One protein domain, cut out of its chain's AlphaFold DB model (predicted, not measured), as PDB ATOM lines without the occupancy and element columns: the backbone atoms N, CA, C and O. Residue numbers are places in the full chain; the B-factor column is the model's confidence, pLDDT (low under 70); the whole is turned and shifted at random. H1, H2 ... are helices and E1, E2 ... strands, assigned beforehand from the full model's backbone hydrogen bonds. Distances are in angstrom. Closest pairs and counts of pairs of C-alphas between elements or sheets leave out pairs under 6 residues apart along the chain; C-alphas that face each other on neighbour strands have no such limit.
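This is residues 489 to 588 of the 588 residues of the protein "PEGA domain-containing protein" of Spirochaetaceae bacterium (UniProt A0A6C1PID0). The short hairpin of E3 and E4 packs through E3 on one side of helix H2, and helix H1 packs side by side with H2 on its other side, so that H1, H2 and E3 make a row. Beyond H2, the helices H3, H4 and H5 stand in a loosely joined triangle that reaches one end of the body, while a second small hairpin, E1 and E2, lies at the other end. The printed part has 100 residues with five named helices and four named strands, in the order H1 E1 E2 H2 H3 E3 E4 H4 H5; each sheet is one antiparallel pair, and the class is mixed, helices and strands. The whole is compact, with a radius of gyration of the C-alphas of 13.0 A, and rounded, spanning 33 by 27 by 25 A.

E3 is residues 549 to 552, 9.2 A long, and E4 is residues 555 to 558, 9.6 A. H4 follows directly with residues 559 to 569, 15.2 A, from C-alpha 559 at (38.075, -15.731, -0.074). H5 is residues 575 to 583, 12.3 A, and ends at C-alpha 583 at (51.414, -11.945, -1.214). H3 is residues 532 to 541, 14.3 A, and H2 residues 517 to 525, 12.6 A. H1 is residues 490 to 498, 11.7 A, from C-alpha 490 at (30.148, -19.795, -15.305). E1 is residues 508 to 510 and E2 residues 513 to 515.

E3 and E4 form an antiparallel hairpin, with N 550 and O 557 within hydrogen-bond range at 2.8 A. The closest C-alphas of H2 and E3, those of Ala 519 and Ile 550, are 5.1 A apart. H1 and H2 touch, opposite ways at a shallow tilt of 5 degrees, closest at the C-alphas of Val 490 and Ala 525, 6.1 A. H2 and H3 are close but not clearly touching, with the C-alphas of Ala 525 and Ile 535 closest at 6.7 A. H4 and H5 only just touch, with 3 pairs of C-alphas within 8 A, the closest those of Met 567 and Ile 578 at 7.2 A; their steep tilt is 49 degrees, opposite ways. H3 is close to but not clearly touching H5, by the C-alphas of Lys 537 and Leu 577, 7.2 A. E1 and E2 are an antiparallel hairpin, with N 508 and O 515 at 2.8 A, within hydrogen-bond range; both strands are apart from H3, H4 and H5. In the five helices every O i to N i+4 pair is within hydrogen-bond range.

The two C-alphas farthest apart, those of Gly 512 and Gln 575, are 38.7 A apart. The printed part has no cut and no long link, and it ends at residue 588, the chain's last. The mean pLDDT of the printed part is 70.9; residues 489 to 529, 542, 551 and 587 to 588 are under 70.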
ATOM      1  N   ASP A 489      26.890 -21.150 -18.687       53.12
ATOM      2  CA  ASP A 489      28.288 -21.397 -18.296       53.12
ATOM      3  C   ASP A 489      28.755 -20.296 -17.321       53.12
ATOM      4  O   ASP A 489      28.409 -19.117 -17.466       53.12
ATOM      5  N   VAL A 490      29.556 -20.677 -16.323       51.38
ATOM      6  CA  VAL A 490      30.148 -19.795 -15.305       51.38
ATOM      7  C   VAL A 490      30.895 -18.633 -15.968       51.38
ATOM      8  O   VAL A 490      30.803 -17.499 -15.496       51.38
ATOM      9  N   SER A 491      31.591 -18.883 -17.085       52.94
ATOM     10  CA  SER A 491      32.344 -17.852 -17.820       52.94
ATOM     11  C   SER A 491      31.446 -16.745 -18.371       52.94
ATOM     12  O   SER A 491      31.785 -15.566 -18.253       52.94
ATOM     13  N   ASP A 492      30.291 -17.102 -18.933       57.41
ATOM     14  CA  ASP A 492      29.334 -16.139 -19.485       57.41
ATOM     15  C   ASP A 492      28.702 -15.313 -18.366       57.41
ATOM     16  O   ASP A 492      28.583 -14.092 -18.470       57.41
ATOM     17  N   MET A 493      28.360 -15.968 -17.256       57.94
ATOM     18  CA  MET A 493      27.771 -15.302 -16.101       57.94
ATOM     19  C   MET A 493      28.761 -14.327 -15.448       57.94
ATOM     20  O   MET A 493      28.402 -13.187 -15.160       57.94
ATOM     21  N   LEU A 494      30.025 -14.731 -15.279       55.97
ATOM     22  CA  LEU A 494      31.096 -13.861 -14.788       55.97
ATOM     23  C   LEU A 494      31.360 -12.703 -15.754       55.97
ATOM     24  O   LEU A 494      31.492 -11.571 -15.308       55.97
ATOM     25  N   THR A 495      31.367 -12.942 -17.065       59.28
ATOM     26  CA  THR A 495      31.559 -11.881 -18.070       59.28
ATOM     27  C   THR A 495      30.424 -10.855 -18.032       59.28
ATOM     28  O   THR A 495      30.679  -9.654 -18.100       59.28
ATOM     29  N   ILE A 496      29.178 -11.298 -17.857       58.16
ATOM     30  CA  ILE A 496      28.008 -10.415 -17.728       58.16
ATOM     31  C   ILE A 496      28.046  -9.629 -16.408       58.16
ATOM     32  O   ILE A 496      27.730  -8.441 -16.386       58.16
ATOM     33  N   LEU A 497      28.452 -10.272 -15.311       53.59
ATOM     34  CA  LEU A 497      28.495  -9.656 -13.983       53.59
ATOM     35  C   LEU A 497      29.713  -8.744 -13.765       53.59
ATOM     36  O   LEU A 497      29.639  -7.836 -12.944       53.59
ATOM     37  N   LEU A 498      30.823  -8.983 -14.467       53.12
ATOM     38  CA  LEU A 498      32.120  -8.335 -14.222       53.12
ATOM     39  C   LEU A 498      32.618  -7.495 -15.408       53.12
ATOM     40  O   LEU A 498      33.564  -6.730 -15.253       53.12
ATOM     41  N   GLY A 499      32.000  -7.620 -16.587       51.16
ATOM     42  CA  GLY A 499      32.364  -6.871 -17.797       51.16
ATOM     43  C   GLY A 499      31.846  -5.427 -17.843       51.16
ATOM     44  O   GLY A 499      32.274  -4.655 -18.698       51.16
ATOM     45  N   GLY A 500      30.945  -5.042 -16.931       55.78
ATOM     46  CA  GLY A 500      30.523  -3.651 -16.708       55.78
ATOM     47  C   GLY A 500      31.171  -3.041 -15.455       55.78
ATOM     48  O   GLY A 500      31.766  -3.773 -14.666       55.78
ATOM     49  N   PRO A 501      31.052  -1.719 -15.211       44.91
ATOM     50  CA  PRO A 501      31.502  -1.084 -13.969       44.91
ATOM     51  C   PRO A 501      30.586  -1.501 -12.806       44.91
ATOM     52  O   PRO A 501      29.714  -0.749 -12.371       44.91
ATOM     53  N   VAL A 502      30.735  -2.739 -12.342       52.12
ATOM     54  CA  VAL A 502      29.923  -3.334 -11.281       52.12
ATOM     55  C   VAL A 502      30.701  -3.275  -9.973       52.12
ATOM     56  O   VAL A 502      31.845  -3.722  -9.890       52.12
ATOM     57  N   ASP A 503      30.072  -2.742  -8.926       54.34
ATOM     58  CA  ASP A 503      30.574  -2.914  -7.565       54.34
ATOM     59  C   ASP A 503      30.295  -4.354  -7.121       54.34
ATOM     60  O   ASP A 503      29.199  -4.699  -6.674       54.34
ATOM     61  N   VAL A 504      31.301  -5.212  -7.275       51.94
ATOM     62  CA  VAL A 504      31.272  -6.636  -6.897       51.94
ATOM     63  C   VAL A 504      30.996  -6.881  -5.409       51.94
ATOM     64  O   VAL A 504      30.747  -8.021  -5.016       51.94
ATOM     65  N   ASN A 505      31.000  -5.826  -4.586       50.38
ATOM     66  CA  ASN A 505      30.704  -5.884  -3.155       50.38
ATOM     67  C   ASN A 505      29.252  -5.509  -2.812       50.38
ATOM     68  O   ASN A 505      28.892  -5.499  -1.635       50.38
ATOM     69  N   GLY A 506      28.410  -5.197  -3.806       53.19
ATOM     70  CA  GLY A 506      26.987  -4.936  -3.587       53.19
ATOM     71  C   GLY A 506      26.272  -6.142  -2.964       53.19
ATOM     72  O   GLY A 506      26.630  -7.284  -3.226       53.19
ATOM     73  N   VAL A 507      25.259  -5.903  -2.129       47.72
ATOM     74  CA  VAL A 507      24.504  -6.962  -1.437       47.72
ATOM     75  C   VAL A 507      23.193  -7.244  -2.177       47.72
ATOM     76  O   VAL A 507      22.362  -6.350  -2.322       47.72
ATOM     77  N   ILE A 508      22.990  -8.488  -2.607       47.72
ATOM     78  CA  ILE A 508      21.755  -9.016  -3.205       47.72
ATOM     79  C   ILE A 508      21.107  -9.963  -2.196       47.72
ATOM     80  O   ILE A 508      21.766 -10.858  -1.688       47.72
ATOM     81  N   VAL A 509      19.817  -9.821  -1.898       41.62
ATOM     82  CA  VAL A 509      19.134 -10.755  -0.987       41.62
ATOM     83  C   VAL A 509      18.470 -11.875  -1.790       41.62
ATOM     84  O   VAL A 509      17.536 -11.618  -2.543       41.62
ATOM     85  N   LEU A 510      18.929 -13.116  -1.611       40.25
ATOM     86  CA  LEU A 510      18.351 -14.331  -2.205       40.25
ATOM     87  C   LEU A 510      17.883 -15.266  -1.098       40.25
ATOM     88  O   LEU A 510      18.641 -15.551  -0.176       40.25
ATOM     89  N   GLU A 511      16.629 -15.717  -1.173       39.78
ATOM     90  CA  GLU A 511      16.017 -16.601  -0.162       39.78
ATOM     91  C   GLU A 511      16.140 -16.059   1.280       39.78
ATOM     92  O   GLU A 511      16.254 -16.805   2.249       39.78
ATOM     93  N   GLY A 512      16.142 -14.731   1.433       43.34
ATOM     94  CA  GLY A 512      16.309 -14.062   2.727       43.34
ATOM     95  C   GLY A 512      17.758 -13.938   3.215       43.34
ATOM     96  O   GLY A 512      17.968 -13.405   4.302       43.34
ATOM     97  N   GLN A 513      18.757 -14.364   2.432       44.75
ATOM     98  CA  GLN A 513      20.175 -14.198   2.760       44.75
ATOM     99  C   GLN A 513      20.851 -13.120   1.898       44.75
ATOM    100  O   GLN A 513      20.751 -13.175   0.671       44.75
ATOM    101  N   PRO A 514      21.556 -12.146   2.504       55.06
ATOM    102  CA  PRO A 514      22.362 -11.177   1.772       55.06
ATOM    103  C   PRO A 514      23.617 -11.856   1.198       55.06
ATOM    104  O   PRO A 514      24.503 -12.274   1.938       55.06
ATOM    105  N   LEU A 515      23.695 -11.957  -0.123       57.22
ATOM    106  CA  LEU A 515      24.801 -12.515  -0.893       57.22
ATOM    107  C   LEU A 515      25.331 -11.465  -1.868       57.22
ATOM    108  O   LEU A 515      24.565 -10.754  -2.511       57.22
ATOM    109  N   THR A 516      26.646 -11.363  -2.022       65.62
ATOM    110  CA  THR A 516      27.211 -10.523  -3.084       65.62
ATOM    111  C   THR A 516      27.058 -11.211  -4.451       65.62
ATOM    112  O   THR A 516      26.998 -12.445  -4.500       65.62
ATOM    113  N   PRO A 517      27.027 -10.471  -5.580       59.88
ATOM    114  CA  PRO A 517      27.086 -11.059  -6.924       59.88
ATOM    115  C   PRO A 517      28.228 -12.075  -7.063       59.88
ATOM    116  O   PRO A 517      28.081 -13.117  -7.699       59.88
ATOM    117  N   LEU A 518      29.345 -11.797  -6.389       60.62
ATOM    118  CA  LEU A 518      30.501 -12.677  -6.318       60.62
ATOM    119  C   LEU A 518      30.200 -13.973  -5.546       60.62
ATOM    120  O   LEU A 518      30.530 -15.052  -6.025       60.62
ATOM    121  N   ALA A 519      29.514 -13.894  -4.399       62.72
ATOM    122  CA  ALA A 519      29.103 -15.066  -3.621       62.72
ATOM    123  C   ALA A 519      28.174 -16.006  -4.406       62.72
ATOM    124  O   ALA A 519      28.275 -17.225  -4.275       62.72
ATOM    125  N   ILE A 520      27.300 -15.450  -5.249       63.06
ATOM    126  CA  ILE A 520      26.410 -16.223  -6.125       63.06
ATOM    127  C   ILE A 520      27.225 -16.954  -7.197       63.06
ATOM    128  O   ILE A 520      27.031 -18.151  -7.404       63.06
ATOM    129  N   ALA A 521      28.178 -16.262  -7.828       61.72
ATOM    130  CA  ALA A 521      29.032 -16.856  -8.850       61.72
ATOM    131  C   ALA A 521      29.923 -17.980  -8.298       61.72
ATOM    132  O   ALA A 521      30.036 -19.029  -8.929       61.72
ATOM    133  N   VAL A 522      30.485 -17.816  -7.093       62.09
ATOM    134  CA  VAL A 522      31.274 -18.884  -6.453       62.09
ATOM    135  C   VAL A 522      30.407 -20.091  -6.106       62.09
ATOM    136  O   VAL A 522      30.799 -21.228  -6.362       62.09
ATOM    137  N   ARG A 523      29.205 -19.865  -5.561       64.19
ATOM    138  CA  ARG A 523      28.278 -20.951  -5.215       64.19
ATOM    139  C   ARG A 523      27.848 -21.750  -6.449       64.19
ATOM    140  O   ARG A 523      27.680 -22.961  -6.347       64.19
ATOM    141  N   TRP A 524      27.704 -21.086  -7.596       62.19
ATOM    142  CA  TRP A 524      27.371 -21.722  -8.870       62.19
ATOM    143  C   TRP A 524      28.533 -22.540  -9.437       62.19
ATOM    144  O   TRP A 524      28.342 -23.693  -9.808       62.19
ATOM    145  N   ALA A 525      29.749 -21.994  -9.435       61.72
ATOM    146  CA  ALA A 525      30.915 -22.694  -9.969       61.72
ATOM    147  C   ALA A 525      31.275 -23.959  -9.158       61.72
ATOM    148  O   ALA A 525      31.688 -24.973  -9.719       61.72
ATOM    149  N   LEU A 526      31.014 -23.953  -7.844       58.53
ATOM    150  CA  LEU A 526      31.114 -25.151  -6.999       58.53
ATOM    151  C   LEU A 526      30.082 -26.236  -7.365       58.53
ATOM    152  O   LEU A 526      30.311 -27.413  -7.092       58.53
ATOM    153  N   PHE A 527      28.951 -25.862  -7.969       56.97
ATOM    154  CA  PHE A 527      27.894 -26.790  -8.379       56.97
ATOM    155  C   PHE A 527      28.178 -27.443  -9.741       56.97
ATOM    156  O   PHE A 527      27.756 -28.570  -9.981       56.97
ATOM    157  N   THR A 528      28.920 -26.766 -10.625       59.03
ATOM    158  CA  THR A 528      29.231 -27.242 -11.986       59.03
ATOM    159  C   THR A 528      30.426 -28.197 -12.056       59.03
ATOM    160  O   THR A 528      30.782 -28.645 -13.142       59.03
ATOM    161  N   GLY A 529      31.036 -28.538 -10.916       61.53
ATOM    162  CA  GLY A 529      32.164 -29.471 -10.847       61.53
ATOM    163  C   GLY A 529      33.504 -28.882 -11.295       61.53
ATOM    164  O   GLY A 529      34.451 -29.645 -11.479       61.53
ATOM    165  N   GLU A 530      33.604 -27.556 -11.457       73.12
ATOM    166  CA  GLU A 530      34.904 -26.898 -11.630       73.12
ATOM    167  C   GLU A 530      35.737 -27.056 -10.352       73.12
ATOM    168  O   GLU A 530      35.213 -27.087  -9.230       73.12
ATOM    169  N   THR A 531      37.056 -27.161 -10.510       78.38
ATOM    170  CA  THR A 531      37.939 -27.274  -9.348       78.38
ATOM    171  C   THR A 531      37.960 -25.956  -8.577       78.38
ATOM    172  O   THR A 531      37.913 -24.866  -9.148       78.38
ATOM    173  N   GLN A 532      38.065 -26.029  -7.250       78.38
ATOM    174  CA  GLN A 532      38.084 -24.831  -6.403       78.38
ATOM    175  C   GLN A 532      39.257 -23.896  -6.746       78.38
ATOM    176  O   GLN A 532      39.148 -22.676  -6.618       78.38
ATOM    177  N   GLU A 533      40.355 -24.464  -7.247       82.44
ATOM    178  CA  GLU A 533      41.503 -23.731  -7.768       82.44
ATOM    179  C   GLU A 533      41.152 -22.876  -9.000       82.44
ATOM    180  O   GLU A 533      41.473 -21.684  -9.030       82.44
ATOM    181  N   GLU A 534      40.470 -23.441 -10.002       80.00
ATOM    182  CA  GLU A 534      40.058 -22.713 -11.214       80.00
ATOM    183  C   GLU A 534      39.105 -21.565 -10.891       80.00
ATOM    184  O   GLU A 534      39.242 -20.464 -11.431       80.00
ATOM    185  N   ILE A 535      38.199 -21.792  -9.941       77.50
ATOM    186  CA  ILE A 535      37.271 -20.773  -9.458       77.50
ATOM    187  C   ILE A 535      38.055 -19.598  -8.863       77.50
ATOM    188  O   ILE A 535      37.843 -18.449  -9.253       77.50
ATOM    189  N   ILE A 536      39.022 -19.862  -7.977       79.69
ATOM    190  CA  ILE A 536      39.853 -18.811  -7.370       79.69
ATOM    191  C   ILE A 536      40.661 -18.055  -8.434       79.69
ATOM    192  O   ILE A 536      40.706 -16.822  -8.395       79.69
ATOM    193  N   LYS A 537      41.254 -18.750  -9.415       82.38
ATOM    194  CA  LYS A 537      41.990 -18.109 -10.522       82.38
ATOM    195  C   LYS A 537      41.104 -17.152 -11.308       82.38
ATOM    196  O   LYS A 537      41.511 -16.019 -11.574       82.38
ATOM    197  N   ARG A 538      39.889 -17.580 -11.658       77.81
ATOM    198  CA  ARG A 538      38.929 -16.760 -12.410       77.81
ATOM    199  C   ARG A 538      38.501 -15.529 -11.616       77.81
ATOM    200  O   ARG A 538      38.508 -14.430 -12.163       77.81
ATOM    201  N   LEU A 539      38.213 -15.683 -10.323       76.62
ATOM    202  CA  LEU A 539      37.834 -14.567  -9.449       76.62
ATOM    203  C   LEU A 539      38.961 -13.536  -9.318       76.62
ATOM    204  O   LEU A 539      38.716 -12.336  -9.436       76.62
ATOM    205  N   LEU A 540      40.202 -13.986  -9.118       80.06
ATOM    206  CA  LEU A 540      41.359 -13.090  -9.026       80.06
ATOM    207  C   LEU A 540      41.653 -12.390 -10.354       80.06
ATOM    208  O   LEU A 540      41.940 -11.195 -10.361       80.06
ATOM    209  N   THR A 541      41.531 -13.105 -11.473       79.06
ATOM    210  CA  THR A 541      41.693 -12.529 -12.819       79.06
ATOM    211  C   THR A 541      40.634 -11.459 -13.093       79.06
ATOM    212  O   THR A 541      40.923 -10.448 -13.727       79.06
ATOM    213  N   ALA A 542      39.429 -11.637 -12.547       68.62
ATOM    214  CA  ALA A 542      38.353 -10.653 -12.582       68.62
ATOM    215  C   ALA A 542      38.510  -9.488 -11.581       68.62
ATOM    216  O   ALA A 542      37.634  -8.631 -11.493       68.62
ATOM    217  N   GLY A 543      39.603  -9.435 -10.810       78.19
ATOM    218  CA  GLY A 543      39.877  -8.349  -9.866       78.19
ATOM    219  C   GLY A 543      39.146  -8.460  -8.524       78.19
ATOM    220  O   GLY A 543      39.067  -7.469  -7.792       78.19
ATOM    221  N   ALA A 544      38.620  -9.638  -8.171       75.88
ATOM    222  CA  ALA A 544      38.007  -9.859  -6.866       75.88
ATOM    223  C   ALA A 544      39.016  -9.627  -5.730       75.88
ATOM    224  O   ALA A 544      40.166 -10.074  -5.782       75.88
ATOM    225  N   ARG A 545      38.578  -8.949  -4.665       79.62
ATOM    226  CA  ARG A 545      39.389  -8.785  -3.456       79.62
ATOM    227  C   ARG A 545      39.236 -10.006  -2.546       79.62
ATOM    228  O   ARG A 545      38.167 -10.601  -2.453       79.62
ATOM    229  N   LEU A 546      40.312 -10.379  -1.851       79.25
ATOM    230  CA  LEU A 546      40.312 -11.567  -0.987       79.25
ATOM    231  C   LEU A 546      39.506 -11.402   0.315       79.25
ATOM    232  O   LEU A 546      39.263 -12.387   1.002       79.25
ATOM    233  N   ASP A 547      39.108 -10.187   0.680       79.56
ATOM    234  CA  ASP A 547      38.295  -9.892   1.865       79.56
ATOM    235  C   ASP A 547      36.788 -10.122   1.654       79.56
ATOM    236  O   ASP A 547      36.010  -9.943   2.588       79.56
ATOM    237  N   VAL A 548      36.361 -10.570   0.468       75.12
ATOM    238  CA  VAL A 548      34.952 -10.891   0.210       75.12
ATOM    239  C   VAL A 548      34.546 -12.170   0.937       75.12
ATOM    240  O   VAL A 548      35.112 -13.234   0.688       75.12
ATOM    241  N   THR A 549      33.527 -12.066   1.791       74.19
ATOM    242  CA  THR A 549      32.913 -13.189   2.511       74.19
ATOM    243  C   THR A 549      31.914 -13.937   1.637       74.19
ATOM    244  O   THR A 549      31.002 -13.336   1.068       74.19
ATOM    245  N   ILE A 550      32.048 -15.258   1.575       73.50
ATOM    246  CA  ILE A 550      31.138 -16.167   0.881       73.50
ATOM    247  C   ILE A 550      30.803 -17.366   1.776       73.50
ATOM    248  O   ILE A 550      31.552 -17.705   2.689       73.50
ATOM    249  N   SER A 551      29.664 -18.011   1.528       66.81
ATOM    250  CA  SER A 551      29.313 -19.254   2.223       66.81
ATOM    251  C   SER A 551      30.055 -20.428   1.585       66.81
ATOM    252  O   SER A 551      29.856 -20.715   0.405       66.81
ATOM    253  N   PHE A 552      30.907 -21.103   2.353       73.06
ATOM    254  CA  PHE A 552      31.682 -22.268   1.933       73.06
ATOM    255  C   PHE A 552      31.581 -23.350   3.009       73.06
ATOM    256  O   PHE A 552      31.897 -23.106   4.172       73.06
ATOM    257  N   ASN A 553      31.096 -24.543   2.645       71.38
ATOM    258  CA  ASN A 553      30.790 -25.628   3.590       71.38
ATOM    259  C   ASN A 553      29.916 -25.187   4.784       71.38
ATOM    260  O   ASN A 553      30.142 -25.603   5.917       71.38
ATOM    261  N   ASN A 554      28.903 -24.352   4.519       71.06
ATOM    262  CA  ASN A 554      27.991 -23.759   5.509       71.06
ATOM    263  C   ASN A 554      28.640 -22.785   6.515       71.06
ATOM    264  O   ASN A 554      27.981 -22.382   7.473       71.06
ATOM    265  N   GLU A 555      29.885 -22.362   6.295       74.88
ATOM    266  CA  GLU A 555      30.539 -21.292   7.054       74.88
ATOM    267  C   GLU A 555      30.682 -20.037   6.184       74.88
ATOM    268  O   GLU A 555      31.002 -20.126   5.000       74.88
ATOM    269  N   LEU A 556      30.468 -18.853   6.763       74.69
ATOM    270  CA  LEU A 556      30.777 -17.586   6.098       74.69
ATOM    271  C   LEU A 556      32.274 -17.310   6.245       74.69
ATOM    272  O   LEU A 556      32.731 -16.943   7.325       74.69
ATOM    273  N   LEU A 557      33.022 -17.504   5.163       78.50
ATOM    274  CA  LEU A 557      34.471 -17.347   5.114       78.50
ATOM    275  C   LEU A 557      34.848 -16.349   4.027       78.50
ATOM    276  O   LEU A 557      34.260 -16.322   2.948       78.50
ATOM    277  N   THR A 558      35.859 -15.537   4.289       85.88
ATOM    278  CA  THR A 558      36.474 -14.700   3.259       85.88
ATOM    279  C   THR A 558      37.177 -15.560   2.211       85.88
ATOM    280  O   THR A 558      37.696 -16.637   2.519       85.88
ATOM    281  N   LEU A 559      37.268 -15.081   0.967       80.56
ATOM    282  CA  LEU A 559      38.075 -15.731  -0.074       80.56
ATOM    283  C   LEU A 559      39.521 -15.966   0.393       80.56
ATOM    284  O   LEU A 559      40.118 -16.985   0.052       80.56
ATOM    285  N   ARG A 560      40.063 -15.075   1.237       90.00
ATOM    286  CA  ARG A 560      41.356 -15.241   1.916       90.00
ATOM    287  C   ARG A 560      41.394 -16.489   2.798       90.00
ATOM    288  O   ARG A 560      42.362 -17.245   2.739       90.00
ATOM    289  N   GLU A 561      40.379 -16.690   3.631       89.19
ATOM    290  CA  GLU A 561      40.287 -17.832   4.547       89.19
ATOM    291  C   GLU A 561      40.078 -19.145   3.794       89.19
ATOM    292  O   GLU A 561      40.707 -20.145   4.140       89.19
ATOM    293  N   ILE A 562      39.260 -19.128   2.739       86.12
ATOM    294  CA  ILE A 562      39.026 -20.286   1.868       86.12
ATOM    295  C   ILE A 562      40.323 -20.662   1.159       86.12
ATOM    296  O   ILE A 562      40.811 -21.774   1.344       86.12
ATOM    297  N   ALA A 563      40.959 -19.719   0.460       87.31
ATOM    298  CA  ALA A 563      42.252 -19.938  -0.184       87.31
ATOM    299  C   ALA A 563      43.310 -20.455   0.809       87.31
ATOM    300  O   ALA A 563      44.058 -21.380   0.503       87.31
ATOM    301  N   GLY A 564      43.346 -19.907   2.029       90.62
ATOM    302  CA  GLY A 564      44.227 -20.378   3.098       90.62
ATOM    303  C   GLY A 564      43.958 -21.822   3.540       90.62
ATOM    304  O   GLY A 564      44.908 -22.555   3.816       90.62
ATOM    305  N   ARG A 565      42.690 -22.251   3.604       92.56
ATOM    306  CA  ARG A 565      42.315 -23.644   3.908       92.56
ATOM    307  C   ARG A 565      42.753 -24.588   2.790       92.56
ATOM    308  O   ARG A 565      43.462 -25.546   3.086       92.56
ATOM    309  N   LEU A 566      42.451 -24.247   1.539       87.25
ATOM    310  CA  LEU A 566      42.793 -25.079   0.381       87.25
ATOM    311  C   LEU A 566      44.305 -25.231   0.198       87.25
ATOM    312  O   LEU A 566      44.792 -26.337  -0.016       87.25
ATOM    313  N   MET A 567      45.077 -24.159   0.412       90.56
ATOM    314  CA  MET A 567      46.544 -24.241   0.406       90.56
ATOM    315  C   MET A 567      47.099 -25.160   1.505       90.56
ATOM    316  O   MET A 567      48.084 -25.853   1.271       90.56
ATOM    317  N   ARG A 568      46.502 -25.183   2.708       92.12
ATOM    318  CA  ARG A 568      46.931 -26.092   3.794       92.12
ATOM    319  C   ARG A 568      46.536 -27.543   3.537       92.12
ATOM    320  O   ARG A 568      47.237 -28.439   3.994       92.12
ATOM    321  N   GLN A 569      45.425 -27.757   2.839       90.44
ATOM    322  CA  GLN A 569      44.939 -29.081   2.453       90.44
ATOM    323  C   GLN A 569      45.667 -29.642   1.222       90.44
ATOM    324  O   GLN A 569      45.548 -30.831   0.949       90.44
ATOM    325  N   GLY A 570      46.458 -28.819   0.524       91.75
ATOM    326  CA  GLY A 570      47.148 -29.214  -0.704       91.75
ATOM    327  C   GLY A 570      46.226 -29.284  -1.922       91.75
ATOM    328  O   GLY A 570      46.590 -29.912  -2.904       91.75
ATOM    329  N   GLU A 571      45.048 -28.654  -1.861       88.44
ATOM    330  CA  GLU A 571      44.054 -28.643  -2.948       88.44
ATOM    331  C   GLU A 571      44.317 -27.548  -3.997       88.44
ATOM    332  O   GLU A 571      43.630 -27.488  -5.011       88.44
ATOM    333  N   ILE A 572      45.296 -26.671  -3.748       89.25
ATOM    334  CA  ILE A 572      45.830 -25.742  -4.748       89.25
ATOM    335  C   ILE A 572      47.227 -26.231  -5.124       89.25
ATOM    336  O   ILE A 572      48.126 -26.207  -4.282       89.25
ATOM    337  N   GLU A 573      47.409 -26.655  -6.370       91.56
ATOM    338  CA  GLU A 573      48.672 -27.194  -6.883       91.56
ATOM    339  C   GLU A 573      49.507 -26.127  -7.616       91.56
ATOM    340  O   GLU A 573      50.745 -26.184  -7.615       91.56
ATOM    341  N   ASP A 574      48.856 -25.108  -8.192       93.50
ATOM    342  CA  ASP A 574      49.523 -24.036  -8.935       93.50
ATOM    343  C   ASP A 574      50.384 -23.128  -8.033       93.50
ATOM    344  O   ASP A 574      49.903 -22.326  -7.224       93.50
ATOM    345  N   GLN A 575      51.703 -23.226  -8.224       93.00
ATOM    346  CA  GLN A 575      52.720 -22.487  -7.470       93.00
ATOM    347  C   GLN A 575      52.657 -20.969  -7.676       93.00
ATOM    348  O   GLN A 575      53.000 -20.202  -6.769       93.00
ATOM    349  N   GLU A 576      52.230 -20.511  -8.851       90.81
ATOM    350  CA  GLU A 576      52.070 -19.091  -9.129       90.81
ATOM    351  C   GLU A 576      50.856 -18.531  -8.387       90.81
ATOM    352  O   GLU A 576      50.969 -17.485  -7.737       90.81
ATOM    353  N   LEU A 577      49.745 -19.269  -8.383       88.81
ATOM    354  CA  LEU A 577      48.558 -18.904  -7.620       88.81
ATOM    355  C   LEU A 577      48.846 -18.859  -6.114       88.81
ATOM    356  O   LEU A 577      48.504 -17.877  -5.455       88.81
ATOM    357  N   ILE A 578      49.541 -19.865  -5.570       91.12
ATOM    358  CA  ILE A 578      49.962 -19.892  -4.157       91.12
ATOM    359  C   ILE A 578      50.793 -18.652  -3.809       91.12
ATOM    360  O   ILE A 578      50.589 -18.028  -2.765       91.12
ATOM    361  N   ARG A 579      51.736 -18.268  -4.678       92.69
ATOM    362  CA  ARG A 579      52.580 -17.082  -4.480       92.69
ATOM    363  C   ARG A 579      51.749 -15.796  -4.457       92.69
ATOM    364  O   ARG A 579      51.960 -14.964  -3.572       92.69
ATOM    365  N   ILE A 580      50.802 -15.646  -5.387       88.75
ATOM    366  CA  ILE A 580      49.889 -14.493  -5.452       88.75
ATOM    367  C   ILE A 580      49.036 -14.432  -4.180       88.75
ATOM    368  O   ILE A 580      49.044 -13.416  -3.484       88.75
ATOM    369  N   LEU A 581      48.392 -15.539  -3.810       89.38
ATOM    370  CA  LEU A 581      47.548 -15.644  -2.620       89.38
ATOM    371  C   LEU A 581      48.311 -15.296  -1.331       89.38
ATOM    372  O   LEU A 581      47.821 -14.498  -0.529       89.38
ATOM    373  N   ARG A 582      49.542 -15.799  -1.163       91.75
ATOM    374  CA  ARG A 582      50.411 -15.454  -0.021       91.75
ATOM    375  C   ARG A 582      50.785 -13.978   0.014       91.75
ATOM    376  O   ARG A 582      50.745 -13.371   1.081       91.75
ATOM    377  N   SER A 583      51.105 -13.382  -1.136       90.94
ATOM    378  CA  SER A 583      51.414 -11.945  -1.214       90.94
ATOM    379  C   SER A 583      50.224 -11.059  -0.825       90.94
ATOM    380  O   SER A 583      50.409  -9.953  -0.324       90.94
ATOM    381  N   MET A 584      49.003 -11.579  -0.980       85.50
ATOM    382  CA  MET A 584      47.752 -10.929  -0.591       85.50
ATOM    383  C   MET A 584      47.271 -11.323   0.823       85.50
ATOM    384  O   MET A 584      46.146 -10.997   1.218       85.50
ATOM    385  N   GLY A 585      48.112 -12.017   1.600       87.19
ATOM    386  CA  GLY A 585      47.865 -12.367   3.000       87.19
ATOM    387  C   GLY A 585      47.059 -13.649   3.231       87.19
ATOM    388  O   GLY A 585      46.645 -13.895   4.361       87.19
ATOM    389  N   ALA A 586      46.813 -14.472   2.206       76.56
ATOM    390  CA  ALA A 586      46.240 -15.801   2.403       76.56
ATOM    391  C   ALA A 586      47.342 -16.791   2.830       76.56
ATOM    392  O   ALA A 586      48.348 -16.948   2.143       76.56
ATOM    393  N   GLY A 587      47.157 -17.467   3.966       66.81
ATOM    394  CA  GLY A 587      48.100 -18.473   4.478       66.81
ATOM    395  C   GLY A 587      49.006 -18.028   5.633       66.81
ATOM    396  O   GLY A 587      49.893 -18.799   5.996       66.81
ATOM    397  N   ALA A 588      48.784 -16.835   6.197       54.78
ATOM    398  CA  ALA A 588      49.301 -16.459   7.518       54.78
ATOM    399  C   ALA A 588      48.473 -17.086   8.651       54.78
ATOM    400  O   ALA A 588      47.259 -17.326   8.429       54.78
TER     401      ALA A 588